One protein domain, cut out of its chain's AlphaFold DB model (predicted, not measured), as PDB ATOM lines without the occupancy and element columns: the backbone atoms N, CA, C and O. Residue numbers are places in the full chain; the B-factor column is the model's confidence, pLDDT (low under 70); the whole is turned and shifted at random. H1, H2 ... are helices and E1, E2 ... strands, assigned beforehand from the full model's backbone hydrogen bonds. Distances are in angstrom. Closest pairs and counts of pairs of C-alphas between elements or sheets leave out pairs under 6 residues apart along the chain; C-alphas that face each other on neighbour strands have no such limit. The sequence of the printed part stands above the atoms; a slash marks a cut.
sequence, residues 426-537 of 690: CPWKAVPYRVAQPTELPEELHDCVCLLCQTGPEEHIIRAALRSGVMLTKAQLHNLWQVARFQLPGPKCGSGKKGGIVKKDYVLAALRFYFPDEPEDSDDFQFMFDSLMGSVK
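Overview. This is residues 426 to 537 of the 690 residues of the protein "Hypothetical protein" of Symbiodinium pilosum (UniProt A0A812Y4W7). A long arm, the hairpin of E1 and E2 with its loop 437 to 450, reaches away from a small cluster of four helices, H1 to H4. The printed part has 112 residues, ordered E1 E2 H1 H2 H3 H4, with an antiparallel sheet; it is mostly helix, though under half its residues are in named elements. It is loose, radius of gyration of the C-alphas 18.0 A, spanning 63 by 32 by 24 A.

Along the chain. E1, residues 433 to 436, begins at C-alpha (-19.261, -29.025, 35.377); E2 is 451 to 454. H1 is 461 to 467, H2 474 to 484 (15.0 A), H3 503 to 514 (16.4 A), and H4 523 to 533 (15.0 A), ending at C-alpha (-27.589, -44.830, 18.629).

Arrangement. In the E1 and E2 hairpin, N 434 and O 453 are within hydrogen-bond range, 2.9 A. H1 touches H4, about perpendicular at 73 degrees, closest C-alphas Arg 467 and Met 528, 5.6 A. H3 and H4 form a helical hairpin, closest C-alphas Val 507 and Phe 529, 6.6 A. H2 touches H3, closest C-alphas Lys 474 and Lys 503, 5.3 A. Every O i to N i+4 pair is within range in H1 to H4.

Size, cuts and confidence. The printed part has no cut; links E1 to E2 and H2 to H3 are long. Residues 437 to 440, 443, 448 to 449 and 536 to 537 have pLDDT under 70.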
ATOM      1  N   CYS A 426     -29.973 -19.508  20.097       86.00
ATOM      2  CA  CYS A 426     -30.219 -19.974  21.451       86.00
ATOM      3  C   CYS A 426     -29.391 -19.154  22.459       86.00
ATOM      4  O   CYS A 426     -28.163 -19.239  22.439       86.00
ATOM      5  N   PRO A 427     -30.024 -18.423  23.399       85.50
ATOM      6  CA  PRO A 427     -29.292 -17.628  24.385       85.50
ATOM      7  C   PRO A 427     -28.671 -18.488  25.496       85.50
ATOM      8  O   PRO A 427     -27.898 -17.990  26.309       85.50
ATOM      9  N   TRP A 428     -29.015 -19.777  25.549       90.62
ATOM     10  CA  TRP A 428     -28.541 -20.714  26.560       90.62
ATOM     11  C   TRP A 428     -27.265 -21.408  26.100       90.62
ATOM     12  O   TRP A 428     -27.218 -21.991  25.012       90.62
ATOM     13  N   LYS A 429     -26.266 -21.418  26.980       91.31
ATOM     14  CA  LYS A 429     -25.055 -22.223  26.838       91.31
ATOM     15  C   LYS A 429     -25.051 -23.338  27.872       91.31
ATOM     16  O   LYS A 429     -25.575 -23.181  28.972       91.31
ATOM     17  N   ALA A 430     -24.474 -24.468  27.498       90.81
ATOM     18  CA  ALA A 430     -24.156 -25.529  28.431       90.81
ATOM     19  C   ALA A 430     -22.753 -25.285  28.975       90.81
ATOM     20  O   ALA A 430     -21.826 -25.002  28.216       90.81
ATOM     21  N   VAL A 431     -22.607 -25.407  30.288       91.00
ATOM     22  CA  VAL A 431     -21.303 -25.358  30.936       91.00
ATOM     23  C   VAL A 431     -20.996 -26.749  31.471       91.00
ATOM     24  O   VAL A 431     -21.743 -27.226  32.329       91.00
ATOM     25  N   PRO A 432     -19.947 -27.427  30.980       86.56
ATOM     26  CA  PRO A 432     -19.485 -28.671  31.577       86.56
ATOM     27  C   PRO A 432     -19.058 -28.410  33.021       86.56
ATOM     28  O   PRO A 432     -18.263 -27.504  33.279       86.56
ATOM     29  N   TYR A 433     -19.593 -29.179  33.966       89.56
ATOM     30  CA  TYR A 433     -19.261 -29.025  35.377       89.56
ATOM     31  C   TYR A 433     -19.118 -30.368  36.089       89.56
ATOM     32  O   TYR A 433     -19.661 -31.389  35.665       89.56
ATOM     33  N   ARG A 434     -18.421 -30.340  37.224       85.50
ATOM     34  CA  ARG A 434     -18.395 -31.400  38.236       85.50
ATOM     35  C   ARG A 434     -18.689 -30.804  39.605       85.50
ATOM     36  O   ARG A 434     -18.414 -29.632  39.836       85.50
ATOM     37  N   VAL A 435     -19.215 -31.597  40.531       80.44
ATOM     38  CA  VAL A 435     -19.320 -31.160  41.932       80.44
ATOM     39  C   VAL A 435     -17.906 -31.085  42.513       80.44
ATOM     40  O   VAL A 435     -17.162 -32.066  42.431       80.44
ATOM     41  N   ALA A 436     -17.529 -29.923  43.040       78.44
ATOM     42  CA  ALA A 436     -16.249 -29.712  43.702       78.44
ATOM     43  C   ALA A 436     -16.340 -30.151  45.163       78.44
ATOM     44  O   ALA A 436     -17.297 -29.808  45.863       78.44
ATOM     45  N   GLN A 437     -15.357 -30.917  45.624       65.19
ATOM     46  CA  GLN A 437     -15.259 -31.284  47.035       65.19
ATOM     47  C   GLN A 437     -14.697 -30.097  47.830       65.19
ATOM     48  O   GLN A 437     -13.852 -29.387  47.288       65.19
ATOM     49  N   PRO A 438     -15.076 -29.896  49.107       67.94
ATOM     50  CA  PRO A 438     -14.558 -28.789  49.917       67.94
ATOM     51  C   PRO A 438     -13.025 -28.697  49.950       67.94
ATOM     52  O   PRO A 438     -12.467 -27.608  49.946       67.94
ATOM     53  N   THR A 439     -12.331 -29.836  49.887       57.84
ATOM     54  CA  THR A 439     -10.861 -29.914  49.838       57.84
ATOM     55  C   THR A 439     -10.244 -29.448  48.517       57.84
ATOM     56  O   THR A 439      -9.044 -29.216  48.460       57.84
ATOM     57  N   GLU A 440     -11.033 -29.351  47.444       64.88
ATOM     58  CA  GLU A 440     -10.617 -28.864  46.119       64.88
ATOM     59  C   GLU A 440     -10.941 -27.372  45.919       64.88
ATOM     60  O   GLU A 440     -10.703 -26.823  44.838       64.88
ATOM     61  N   LEU A 441     -11.564 -26.735  46.915       73.94
ATOM     62  CA  LEU A 441     -11.982 -25.342  46.842       73.94
ATOM     63  C   LEU A 441     -10.855 -24.405  47.304       73.94
ATOM     64  O   LEU A 441     -10.120 -24.742  48.234       73.94
ATOM     65  N   PRO A 442     -10.739 -23.210  46.702       77.06
ATOM     66  CA  PRO A 442     -10.014 -22.092  47.297       77.06
ATOM     67  C   PRO A 442     -10.542 -21.779  48.702       77.06
ATOM     68  O   PRO A 442     -11.732 -21.950  48.967       77.06
ATOM     69  N   GLU A 443      -9.667 -21.303  49.586       63.12
ATOM     70  CA  GLU A 443      -9.981 -21.010  50.994       63.12
ATOM     71  C   GLU A 443     -11.166 -20.047  51.136       63.12
ATOM     72  O   GLU A 443     -12.034 -20.226  51.985       63.12
ATOM     73  N   GLU A 444     -11.268 -19.082  50.223       76.19
ATOM     74  CA  GLU A 444     -12.334 -18.082  50.188       76.19
ATOM     75  C   GLU A 444     -13.724 -18.691  49.909       76.19
ATOM     76  O   GLU A 444     -14.744 -18.017  50.045       76.19
ATOM     77  N   LEU A 445     -13.770 -19.962  49.498       78.81
ATOM     78  CA  LEU A 445     -14.969 -20.698  49.112       78.81
ATOM     79  C   LEU A 445     -15.273 -21.893  50.033       78.81
ATOM     80  O   LEU A 445     -16.244 -22.607  49.783       78.81
ATOM     81  N   HIS A 446     -14.495 -22.118  51.100       73.69
ATOM     82  CA  HIS A 446     -14.670 -23.265  52.014       73.69
ATOM     83  C   HIS A 446     -15.987 -23.242  52.799       73.69
ATOM     84  O   HIS A 446     -16.514 -24.304  53.122       73.69
ATOM     85  N   ASP A 447     -16.558 -22.059  53.030       71.19
ATOM     86  CA  ASP A 447     -17.860 -21.896  53.695       71.19
ATOM     87  C   ASP A 447     -19.051 -22.303  52.801       71.19
ATOM     88  O   ASP A 447     -20.201 -22.353  53.246       71.19
ATOM     89  N   CYS A 448     -18.808 -22.600  51.519       69.06
ATOM     90  CA  CYS A 448     -19.846 -23.008  50.581       69.06
ATOM     91  C   CYS A 448     -20.084 -24.528  50.633       69.06
ATOM     92  O   CYS A 448     -19.193 -25.324  50.358       69.06
ATOM     93  N   VAL A 449     -21.330 -24.943  50.893       60.88
ATOM     94  CA  VAL A 449     -21.716 -26.363  51.078       60.88
ATOM     95  C   VAL A 449     -21.581 -27.209  49.801       60.88
ATOM     96  O   VAL A 449     -21.296 -28.403  49.863       60.88
ATOM     97  N   CYS A 450     -21.834 -26.623  48.629       71.31
ATOM     98  CA  CYS A 450     -21.780 -27.323  47.346       71.31
ATOM     99  C   CYS A 450     -21.490 -26.325  46.224       71.31
ATOM    100  O   CYS A 450     -22.305 -25.440  45.958       71.31
ATOM    101  N   LEU A 451     -20.340 -26.481  45.565       81.00
ATOM    102  CA  LEU A 451     -19.958 -25.691  44.397       81.00
ATOM    103  C   LEU A 451     -19.823 -26.589  43.169       81.00
ATOM    104  O   LEU A 451     -19.361 -27.728  43.256       81.00
ATOM    105  N   LEU A 452     -20.209 -26.065  42.006       86.50
ATOM    106  CA  LEU A 452     -19.996 -26.741  40.728       86.50
ATOM    107  C   LEU A 452     -18.744 -26.157  40.075       86.50
ATOM    108  O   LEU A 452     -18.715 -24.982  39.730       86.50
ATOM    109  N   CYS A 453     -17.704 -26.962  39.921       87.38
ATOM    110  CA  CYS A 453     -16.465 -26.591  39.249       87.38
ATOM    111  C   CYS A 453     -16.625 -26.783  37.738       87.38
ATOM    112  O   CYS A 453     -16.977 -27.874  37.284       87.38
ATOM    113  N   GLN A 454     -16.381 -25.727  36.963       90.00
ATOM    114  CA  GLN A 454     -16.400 -25.767  35.505       90.00
ATOM    115  C   GLN A 454     -15.256 -26.648  34.986       90.00
ATOM    116  O   GLN A 454     -14.087 -26.378  35.249       90.00
ATOM    117  N   THR A 455     -15.578 -27.702  34.238       86.25
ATOM    118  CA  THR A 455     -14.593 -28.670  33.722       86.25
ATOM    119  C   THR A 455     -14.188 -28.415  32.275       86.25
ATOM    120  O   THR A 455     -13.254 -29.041  31.784       86.25
ATOM    121  N   GLY A 456     -14.875 -27.508  31.581       85.94
ATOM    122  CA  GLY A 456     -14.606 -27.188  30.184       85.94
ATOM    123  C   GLY A 456     -15.208 -25.849  29.762       85.94
ATOM    124  O   GLY A 456     -15.960 -25.239  30.528       85.94
ATOM    125  N   PRO A 457     -14.884 -25.363  28.554       89.50
ATOM    126  CA  PRO A 457     -15.413 -24.102  28.050       89.50
ATOM    127  C   PRO A 457     -16.938 -24.157  27.907       89.50
ATOM    128  O   PRO A 457     -17.520 -25.221  27.690       89.50
ATOM    129  N   GLU A 458     -17.584 -22.994  28.005       91.81
ATOM    130  CA  GLU A 458     -19.004 -22.883  27.674       91.81
ATOM    131  C   GLU A 458     -19.227 -23.303  26.221       91.81
ATOM    132  O   GLU A 458     -18.521 -22.859  25.312       91.81
ATOM    133  N   GLU A 459     -20.245 -24.114  25.980       92.12
ATOM    134  CA  GLU A 459     -20.541 -24.607  24.647       92.12
ATOM    135  C   GLU A 459     -22.022 -24.496  24.307       92.12
ATOM    136  O   GLU A 459     -22.905 -24.334  25.152       92.12
ATOM    137  N   HIS A 460     -22.310 -24.564  23.011       92.56
ATOM    138  CA  HIS A 460     -23.679 -24.564  22.534       92.56
ATOM    139  C   HIS A 460     -24.419 -25.795  23.080       92.56
ATOM    140  O   HIS A 460     -23.927 -26.917  22.957       92.56
ATOM    141  N   ILE A 461     -25.625 -25.613  23.626       91.44
ATOM    142  CA  ILE A 461     -26.393 -26.685  24.293       91.44
ATOM    143  C   ILE A 461     -26.561 -27.959  23.452       91.44
ATOM    144  O   ILE A 461     -26.591 -29.058  23.997       91.44
ATOM    145  N   ILE A 462     -26.640 -27.838  22.122       92.44
ATOM    146  CA  ILE A 462     -26.733 -29.002  21.228       92.44
ATOM    147  C   ILE A 462     -25.401 -29.754  21.168       92.44
ATOM    148  O   ILE A 462     -25.411 -30.978  21.239       92.44
ATOM    149  N   ARG A 463     -24.265 -29.045  21.087       93.56
ATOM    150  CA  ARG A 463     -22.934 -29.670  21.128       93.56
ATOM    151  C   ARG A 463     -22.745 -30.417  22.447       93.56
ATOM    152  O   ARG A 463     -22.451 -31.607  22.408       93.56
ATOM    153  N   ALA A 464     -23.054 -29.781  23.578       92.62
ATOM    154  CA  ALA A 464     -22.987 -30.437  24.885       92.62
ATOM    155  C   ALA A 464     -23.869 -31.680  24.978       92.62
ATOM    156  O   ALA A 464     -23.432 -32.713  25.479       92.62
ATOM    157  N   ALA A 465     -25.109 -31.604  24.487       90.81
ATOM    158  CA  ALA A 465     -26.031 -32.733  24.521       90.81
ATOM    159  C   ALA A 465     -25.531 -33.913  23.670       90.81
ATOM    160  O   ALA A 465     -25.638 -35.061  24.101       90.81
ATOM    161  N   LEU A 466     -24.970 -33.642  22.486       93.88
ATOM    162  CA  LEU A 466     -24.377 -34.670  21.626       93.88
ATOM    163  C   LEU A 466     -23.123 -35.277  22.271       93.88
ATOM    164  O   LEU A 466     -23.026 -36.500  22.336       93.88
ATOM    165  N   ARG A 467     -22.227 -34.442  22.821       92.50
ATOM    166  CA  ARG A 467     -21.007 -34.881  23.522       92.50
ATOM    167  C   ARG A 467     -21.311 -35.702  24.772       92.50
ATOM    168  O   ARG A 467     -20.664 -36.708  25.020       92.50
ATOM    169  N   SER A 468     -22.349 -35.324  25.514       87.38
ATOM    170  CA  SER A 468     -22.817 -36.053  26.703       87.38
ATOM    171  C   SER A 468     -23.585 -37.336  26.365       87.38
ATOM    172  O   SER A 468     -24.063 -38.021  27.267       87.38
ATOM    173  N   GLY A 469     -23.774 -37.647  25.079       89.38
ATOM    174  CA  GLY A 469     -24.463 -38.859  24.655       89.38
ATOM    175  C   GLY A 469     -25.968 -38.864  24.935       89.38
ATOM    176  O   GLY A 469     -26.562 -39.931  25.100       89.38
ATOM    177  N   VAL A 470     -26.616 -37.694  24.994       88.19
ATOM    178  CA  VAL A 470     -28.063 -37.598  25.241       88.19
ATOM    179  C   VAL A 470     -28.820 -38.334  24.139       88.19
ATOM    180  O   VAL A 470     -28.774 -37.957  22.970       88.19
ATOM    181  N   MET A 471     -29.563 -39.380  24.502       88.88
ATOM    182  CA  MET A 471     -30.265 -40.211  23.526       88.88
ATOM    183  C   MET A 471     -31.345 -39.413  22.775       88.88
ATOM    184  O   MET A 471     -32.357 -39.005  23.345       88.88
ATOM    185  N   LEU A 472     -31.173 -39.268  21.457       89.75
ATOM    186  CA  LEU A 472     -32.148 -38.626  20.574       89.75
ATOM    187  C   LEU A 472     -32.924 -39.658  19.743       89.75
ATOM    188  O   LEU A 472     -32.380 -40.609  19.173       89.75
ATOM    189  N   THR A 473     -34.235 -39.466  19.630       92.94
ATOM    190  CA  THR A 473     -35.087 -40.225  18.702       92.94
ATOM    191  C   THR A 473     -34.863 -39.769  17.256       92.94
ATOM    192  O   THR A 473     -34.437 -38.643  17.000       92.94
ATOM    193  N   LYS A 474     -35.227 -40.608  16.272       94.44
ATOM    194  CA  LYS A 474     -35.174 -40.230  14.844       94.44
ATOM    195  C   LYS A 474     -35.971 -38.948  14.555       94.44
ATOM    196  O   LYS A 474     -35.529 -38.130  13.761       94.44
ATOM    197  N   ALA A 475     -37.124 -38.769  15.205       93.69
ATOM    198  CA  ALA A 475     -37.951 -37.575  15.036       93.69
ATOM    199  C   ALA A 475     -37.260 -36.311  15.576       93.69
ATOM    200  O   ALA A 475     -37.290 -35.274  14.926       93.69
ATOM    201  N   GLN A 476     -36.587 -36.404  16.728       92.94
ATOM    202  CA  GLN A 476     -35.807 -35.287  17.277       92.94
ATOM    203  C   GLN A 476     -34.609 -34.941  16.389       92.94
ATOM    204  O   GLN A 476     -34.380 -33.765  16.134       92.94
ATOM    205  N   LEU A 477     -33.900 -35.943  15.864       95.06
ATOM    206  CA  LEU A 477     -32.811 -35.731  14.908       95.06
ATOM    207  C   LEU A 477     -33.298 -35.117  13.588       95.06
ATOM    208  O   LEU A 477     -32.616 -34.277  13.012       95.06
ATOM    209  N   HIS A 478     -34.492 -35.493  13.125       95.25
ATOM    210  CA  HIS A 478     -35.112 -34.867  11.959       95.25
ATOM    211  C   HIS A 478     -35.477 -33.400  12.221       95.25
ATOM    212  O   HIS A 478     -35.205 -32.552  11.381       95.25
ATOM    213  N   ASN A 479     -36.034 -33.077  13.392       91.12
ATOM    214  CA  ASN A 479     -36.292 -31.684  13.773       91.12
ATOM    215  C   ASN A 479     -34.987 -30.887  13.877       91.12
ATOM    216  O   ASN A 479     -34.919 -29.754  13.415       91.12
ATOM    217  N   LEU A 480     -33.938 -31.495  14.438       92.75
ATOM    218  CA  LEU A 480     -32.617 -30.882  14.508       92.75
ATOM    219  C   LEU A 480     -32.066 -30.597  13.105       92.75
ATOM    220  O   LEU A 480     -31.579 -29.502  12.855       92.75
ATOM    221  N   TRP A 481     -32.224 -31.538  12.172       95.50
ATOM    222  CA  TRP A 481     -31.890 -31.345  10.761       95.50
ATOM    223  C   TRP A 481     -32.698 -30.215  10.104       95.50
ATOM    224  O   TRP A 481     -32.135 -29.415   9.363       95.50
ATOM    225  N   GLN A 482     -34.000 -30.098  10.380       93.75
ATOM    226  CA  GLN A 482     -34.828 -29.010   9.837       93.75
ATOM    227  C   GLN A 482     -34.358 -27.623  10.297       93.75
ATOM    228  O   GLN A 482     -34.477 -26.662   9.536       93.75
ATOM    229  N   VAL A 483     -33.834 -27.531  11.521       90.06
ATOM    230  CA  VAL A 483     -33.333 -26.283  12.110       90.06
ATOM    231  C   VAL A 483     -31.907 -25.985  11.645       90.06
ATOM    232  O   VAL A 483     -31.652 -24.910  11.119       90.06
ATOM    233  N   ALA A 484     -30.988 -26.938  11.801       91.75
ATOM    234  CA  ALA A 484     -29.559 -26.746  11.545       91.75
ATOM    235  C   ALA A 484     -29.154 -26.948  10.077       91.75
ATOM    236  O   ALA A 484     -28.062 -26.562   9.681       91.75
ATOM    237  N   ARG A 485     -30.018 -27.571   9.264       94.81
ATOM    238  CA  ARG A 485     -29.824 -27.798   7.821       94.81
ATOM    239  C   ARG A 485     -28.511 -28.502   7.451       94.81
ATOM    240  O   ARG A 485     -28.002 -28.312   6.349       94.81
ATOM    241  N   PHE A 486     -28.003 -29.373   8.323       95.62
ATOM    242  CA  PHE A 486     -26.824 -30.185   8.017       95.62
ATOM    243  C   PHE A 486     -27.061 -31.152   6.845       95.62
ATOM    244  O   PHE A 486     -28.182 -31.613   6.604       95.62
ATOM    245  N   GLN A 487     -26.003 -31.459   6.092       97.38
ATOM    246  CA  GLN A 487     -26.104 -32.255   4.868       97.38
ATOM    247  C   GLN A 487     -26.359 -33.733   5.182       97.38
ATOM    248  O   GLN A 487     -25.568 -34.389   5.855       97.38
ATOM    249  N   LEU A 488     -27.468 -34.265   4.669       97.94
ATOM    250  CA  LEU A 488     -27.762 -35.698   4.699       97.94
ATOM    251  C   LEU A 488     -27.213 -36.383   3.437       97.94
ATOM    252  O   LEU A 488     -27.038 -35.715   2.415       97.94
ATOM    253  N   PRO A 489     -26.995 -37.714   3.465       96.62
ATOM    254  CA  PRO A 489     -26.666 -38.471   2.263       96.62
ATOM    255  C   PRO A 489     -27.688 -38.229   1.150       96.62
ATOM    256  O   PRO A 489     -28.890 -38.108   1.410       96.62
ATOM    257  N   GLY A 490     -27.206 -38.190  -0.093       94.56
ATOM    258  CA  GLY A 490     -28.053 -38.003  -1.268       94.56
ATOM    259  C   GLY A 490     -29.133 -39.088  -1.425       94.56
ATOM    260  O   GLY A 490     -29.105 -40.127  -0.751       94.56
ATOM    261  N   PRO A 491     -30.110 -38.879  -2.325       93.19
ATOM    262  CA  PRO A 491     -31.149 -39.866  -2.598       93.19
ATOM    263  C   PRO A 491     -30.541 -41.232  -2.941       93.19
ATOM    264  O   PRO A 491     -29.683 -41.327  -3.811       93.19
ATOM    265  N   LYS A 492     -31.015 -42.297  -2.281       94.06
ATOM    266  CA  LYS A 492     -30.513 -43.682  -2.409       94.06
ATOM    267  C   LYS A 492     -29.087 -43.926  -1.878       94.06
ATOM    268  O   LYS A 492     -28.575 -45.028  -2.059       94.06
ATOM    269  N   CYS A 493     -28.481 -42.973  -1.171       96.62
ATOM    270  CA  CYS A 493     -27.164 -43.128  -0.538       96.62
ATOM    271  C   CYS A 493     -27.232 -43.363   0.985       96.62
ATOM    272  O   CYS A 493     -26.192 -43.413   1.635       96.62
ATOM    273  N   GLY A 494     -28.426 -43.471   1.579       96.50
ATOM    274  CA  GLY A 494     -28.580 -43.717   3.018       96.50
ATOM    275  C   GLY A 494     -28.229 -45.151   3.430       96.50
ATOM    276  O   GLY A 494     -28.317 -46.083   2.633       96.50
ATOM    277  N   SER A 495     -27.904 -45.355   4.707       96.69
ATOM    278  CA  SER A 495     -27.509 -46.662   5.260       96.69
ATOM    279  C   SER A 495     -28.666 -47.672   5.384       96.69
ATOM    280  O   SER A 495     -28.466 -48.803   5.828       96.69
ATOM    281  N   GLY A 496     -29.905 -47.279   5.077       95.94
ATOM    282  CA  GLY A 496     -31.091 -48.132   5.152       95.94
ATOM    283  C   GLY A 496     -31.330 -49.003   3.917       95.94
ATOM    284  O   GLY A 496     -30.674 -48.891   2.883       95.94
ATOM    285  N   LYS A 497     -32.353 -49.867   3.994       95.12
ATOM    286  CA  LYS A 497     -32.785 -50.695   2.853       95.12
ATOM    287  C   LYS A 497     -33.108 -49.805   1.644       95.12
ATOM    288  O   LYS A 497     -33.837 -48.825   1.789       95.12
ATOM    289  N   LYS A 498     -32.597 -50.176   0.463       95.31
ATOM    290  CA  LYS A 498     -32.736 -49.426  -0.803       95.31
ATOM    291  C   LYS A 498     -32.171 -47.993  -0.751       95.31
ATOM    292  O   LYS A 498     -32.670 -47.117  -1.452       95.31
ATOM    293  N   GLY A 499     -31.171 -47.745   0.097       95.56
ATOM    294  CA  GLY A 499     -30.550 -46.426   0.216       95.56
ATOM    295  C   GLY A 499     -31.387 -45.409   1.000       95.56
ATOM    296  O   GLY A 499     -31.226 -44.202   0.824       95.56
ATOM    297  N   GLY A 500     -32.343 -45.880   1.809       96.69
ATOM    298  CA  GLY A 500     -33.201 -45.022   2.624       96.69
ATOM    299  C   GLY A 500     -32.468 -44.435   3.833       96.69
ATOM    300  O   GLY A 500     -31.642 -45.104   4.446       96.69
ATOM    301  N   ILE A 501     -32.814 -43.205   4.219       97.38
ATOM    302  CA  ILE A 501     -32.192 -42.513   5.358       97.38
ATOM    303  C   ILE A 501     -32.742 -43.058   6.690       97.38
ATOM    304  O   ILE A 501     -33.939 -42.954   7.014       97.38
ATOM    305  N   VAL A 502     -31.854 -43.633   7.496       96.88
ATOM    306  CA  VAL A 502     -32.124 -44.197   8.827       96.88
ATOM    307  C   VAL A 502     -31.518 -43.331   9.932       96.88
ATOM    308  O   VAL A 502     -30.828 -42.356   9.664       96.88
ATOM    309  N   LYS A 503     -31.793 -43.660  11.205       96.88
ATOM    310  CA  LYS A 503     -31.286 -42.903  12.367       96.88
ATOM    311  C   LYS A 503     -29.762 -42.719  12.317       96.88
ATOM    312  O   LYS A 503     -29.298 -41.614  12.559       96.88
ATOM    313  N   LYS A 504     -29.027 -43.769  11.928       97.31
ATOM    314  CA  LYS A 504     -27.568 -43.743  11.745       97.31
ATOM    315  C   LYS A 504     -27.111 -42.585  10.850       97.31
ATOM    316  O   LYS A 504     -26.192 -41.874  11.226       97.31
ATOM    317  N   ASP A 505     -27.779 -42.365   9.719       98.06
ATOM    318  CA  ASP A 505     -27.403 -41.308   8.771       98.06
ATOM    319  C   ASP A 505     -27.607 -39.910   9.368       98.06
ATOM    320  O   ASP A 505     -26.774 -39.031   9.178       98.06
ATOM    321  N   TYR A 506     -28.686 -39.716  10.135       97.88
ATOM    322  CA  TYR A 506     -28.920 -38.457  10.846       97.88
ATOM    323  C   TYR A 506     -27.879 -38.205  11.936       97.88
ATOM    324  O   TYR A 506     -27.447 -37.071  12.094       97.88
ATOM    325  N   VAL A 507     -27.503 -39.240  12.698       97.44
ATOM    326  CA  VAL A 507     -26.485 -39.120  13.751       97.44
ATOM    327  C   VAL A 507     -25.135 -38.766  13.135       97.44
ATOM    328  O   VAL A 507     -24.539 -37.783  13.553       97.44
ATOM    329  N   LEU A 508     -24.693 -39.495  12.103       97.62
ATOM    330  CA  LEU A 508     -23.427 -39.207  11.418       97.62
ATOM    331  C   LEU A 508     -23.408 -37.796  10.830       97.62
ATOM    332  O   LEU A 508     -22.444 -37.065  11.024       97.62
ATOM    333  N   ALA A 509     -24.482 -37.386  10.153       97.62
ATOM    334  CA  ALA A 509     -24.574 -36.046   9.587       97.62
ATOM    335  C   ALA A 509     -24.579 -34.948  10.665       97.62
ATOM    336  O   ALA A 509     -23.933 -33.918  10.488       97.62
ATOM    337  N   ALA A 510     -25.263 -35.173  11.793       96.94
ATOM    338  CA  ALA A 510     -25.264 -34.239  12.915       96.94
ATOM    339  C   ALA A 510     -23.880 -34.139  13.573       96.94
ATOM    340  O   ALA A 510     -23.423 -33.030  13.833       96.94
ATOM    341  N   LEU A 511     -23.202 -35.265  13.813       97.44
ATOM    342  CA  LEU A 511     -21.870 -35.273  14.418       97.44
ATOM    343  C   LEU A 511     -20.834 -34.619  13.502       97.44
ATOM    344  O   LEU A 511     -20.132 -33.732  13.961       97.44
ATOM    345  N   ARG A 512     -20.817 -34.935  12.200       97.56
ATOM    346  CA  ARG A 512     -19.935 -34.267  11.221       97.56
ATOM    347  C   ARG A 512     -20.178 -32.761  11.129       97.56
ATOM    348  O   ARG A 512     -19.253 -31.999  10.891       97.56
ATOM    349  N   PHE A 513     -21.426 -32.326  11.289       96.44
ATOM    350  CA  PHE A 513     -21.769 -30.905  11.248       96.44
ATOM    351  C   PHE A 513     -21.357 -30.168  12.523       96.44
ATOM    352  O   PHE A 513     -20.784 -29.086  12.454       96.44
ATOM    353  N   TYR A 514     -21.660 -30.735  13.694       95.44
ATOM    354  CA  TYR A 514     -21.355 -30.095  14.973       95.44
ATOM    355  C   TYR A 514     -19.909 -30.308  15.421       95.44
ATOM    356  O   TYR A 514     -19.421 -29.508  16.211       95.44
ATOM    357  N   PHE A 515     -19.212 -31.321  14.922       96.38
ATOM    358  CA  PHE A 515     -17.827 -31.648  15.255       96.38
ATOM    359  C   PHE A 515     -17.040 -31.936  13.963       96.38
ATOM    360  O   PHE A 515     -16.629 -33.070  13.739       96.38
ATOM    361  N   PRO A 516     -16.867 -30.932  13.080       96.81
ATOM    362  CA  PRO A 516     -16.183 -31.128  11.798       96.81
ATOM    363  C   PRO A 516     -14.701 -31.479  11.967       96.81
ATOM    364  O   PRO A 516     -14.125 -32.126  11.097       96.81
ATOM    365  N   ASP A 517     -14.111 -31.066  13.088       96.12
ATOM    366  CA  ASP A 517     -12.703 -31.281  13.413       96.12
ATOM    367  C   ASP A 517     -12.454 -32.635  14.104       96.12
ATOM    368  O   ASP A 517     -11.303 -33.003  14.317       96.12
ATOM    369  N   GLU A 518     -13.515 -33.376  14.447       96.00
ATOM    370  CA  GLU A 518     -13.422 -34.651  15.161       96.00
ATOM    371  C   GLU A 518     -13.464 -35.820  14.157       96.00
ATOM    372  O   GLU A 518     -14.499 -36.038  13.514       96.00
ATOM    373  N   PRO A 519     -12.369 -36.586  13.981       95.94
ATOM    374  CA  PRO A 519     -12.334 -37.698  13.039       95.94
ATOM    375  C   PRO A 519     -13.358 -38.771  13.411       95.94
ATOM    376  O   PRO A 519     -13.533 -39.085  14.587       95.94
ATOM    377  N   GLU A 520     -13.980 -39.402  12.412       95.56
ATOM    378  CA  GLU A 520     -14.971 -40.464  12.653       95.56
ATOM    379  C   GLU A 520     -14.403 -41.649  13.432       95.56
ATOM    380  O   GLU A 520     -15.134 -42.293  14.177       95.56
ATOM    381  N   ASP A 521     -13.110 -41.921  13.282       92.38
ATOM    382  CA  ASP A 521     -12.427 -43.025  13.954       92.38
ATOM    383  C   ASP A 521     -11.929 -42.661  15.367       92.38
ATOM    384  O   ASP A 521     -11.323 -43.503  16.025       92.38
ATOM    385  N   SER A 522     -12.161 -41.431  15.846       94.88
ATOM    386  CA  SER A 522     -11.794 -41.032  17.213       94.88
ATOM    387  C   SER A 522     -12.699 -41.690  18.261       94.88
ATOM    388  O   SER A 522     -13.894 -41.907  18.031       94.88
ATOM    389  N   ASP A 523     -12.138 -41.964  19.441       89.38
ATOM    390  CA  ASP A 523     -12.877 -42.562  20.559       89.38
ATOM    391  C   ASP A 523     -14.060 -41.682  20.991       89.38
ATOM    392  O   ASP A 523     -15.148 -42.196  21.258       89.38
ATOM    393  N   ASP A 524     -13.889 -40.358  20.976       90.38
ATOM    394  CA  ASP A 524     -14.939 -39.399  21.319       90.38
ATOM    395  C   ASP A 524     -16.072 -39.402  20.284       90.38
ATOM    396  O   ASP A 524     -17.253 -39.416  20.650       90.38
ATOM    397  N   PHE A 525     -15.750 -39.453  18.986       96.00
ATOM    398  CA  PHE A 525     -16.767 -39.558  17.939       96.00
ATOM    399  C   PHE A 525     -17.542 -40.872  18.042       96.00
ATOM    400  O   PHE A 525     -18.775 -40.863  17.965       96.00
ATOM    401  N   GLN A 526     -16.847 -41.991  18.261       94.88
ATOM    402  CA  GLN A 526     -17.480 -43.299  18.439       94.88
ATOM    403  C   GLN A 526     -18.344 -43.337  19.701       94.88
ATOM    404  O   GLN A 526     -19.482 -43.805  19.640       94.88
ATOM    405  N   PHE A 527     -17.880 -42.759  20.811       91.75
ATOM    406  CA  PHE A 527     -18.664 -42.629  22.037       91.75
ATOM    407  C   PHE A 527     -19.949 -41.825  21.808       91.75
ATOM    408  O   PHE A 527     -21.041 -42.279  22.172       91.75
ATOM    409  N   MET A 528     -19.855 -40.656  21.166       94.94
ATOM    410  CA  MET A 528     -21.023 -39.837  20.825       94.94
ATOM    411  C   MET A 528     -21.984 -40.594  19.902       94.94
ATOM    412  O   MET A 528     -23.201 -40.599  20.121       94.94
ATOM    413  N   PHE A 529     -21.446 -41.260  18.879       95.56
ATOM    414  CA  PHE A 529     -22.211 -42.028  17.905       95.56
ATOM    415  C   PHE A 529     -22.965 -43.186  18.565       95.56
ATOM    416  O   PHE A 529     -24.189 -43.278  18.425       95.56
ATOM    417  N   ASP A 530     -22.267 -44.028  19.324       92.50
ATOM    418  CA  ASP A 530     -22.858 -45.157  20.037       92.50
ATOM    419  C   ASP A 530     -23.899 -44.680  21.042       92.50
ATOM    420  O   ASP A 530     -24.992 -45.251  21.128       92.50
ATOM    421  N   SER A 531     -23.633 -43.564  21.720       90.06
ATOM    422  CA  SER A 531     -24.589 -42.980  22.652       90.06
ATOM    423  C   SER A 531     -25.878 -42.529  22.013       90.06
ATOM    424  O   SER A 531     -26.974 -42.921  22.432       90.06
ATOM    425  N   LEU A 532     -25.769 -41.806  20.909       92.62
ATOM    426  CA  LEU A 532     -26.930 -41.367  20.156       92.62
ATOM    427  C   LEU A 532     -27.671 -42.536  19.519       92.62
ATOM    428  O   LEU A 532     -28.899 -42.484  19.396       92.62
ATOM    429  N   MET A 533     -26.977 -43.611  19.152       93.88
ATOM    430  CA  MET A 533     -27.589 -44.830  18.629       93.88
ATOM    431  C   MET A 533     -28.313 -45.655  19.701       93.88
ATOM    432  O   MET A 533     -29.127 -46.507  19.337       93.88
ATOM    433  N   GLY A 534     -28.143 -45.327  20.988       85.94
ATOM    434  CA  GLY A 534     -28.630 -46.141  22.107       85.94
ATOM    435  C   GLY A 534     -27.808 -47.418  22.285       85.94
ATOM    436  O   GLY A 534     -28.284 -48.381  22.881       85.94
ATOM    437  N   SER A 535     -26.604 -47.420  21.715       80.12
ATOM    438  CA  SER A 535     -25.610 -48.479  21.781       80.12
ATOM    439  C   SER A 535     -24.609 -48.262  22.912       80.12
ATOM    440  O   SER A 535     -23.728 -49.111  23.043       80.12
ATOM    441  N   VAL A 536     -24.716 -47.190  23.732       64.81
ATOM    442  CA  VAL A 536     -23.893 -47.105  24.955       64.81
ATOM    443  C   VAL A 536     -24.104 -48.407  25.685       64.81
ATOM    444  O   VAL A 536     -25.235 -48.751  26.055       64.81
ATOM    445  N   LYS A 537     -23.009 -49.139  25.880       57.94
ATOM    446  CA  LYS A 537     -22.980 -50.197  26.872       57.94
ATOM    447  C   LYS A 537     -23.541 -49.558  28.133       57.94
ATOM    448  O   LYS A 537     -23.030 -48.527  28.561       57.94
TER     449      LYS A 537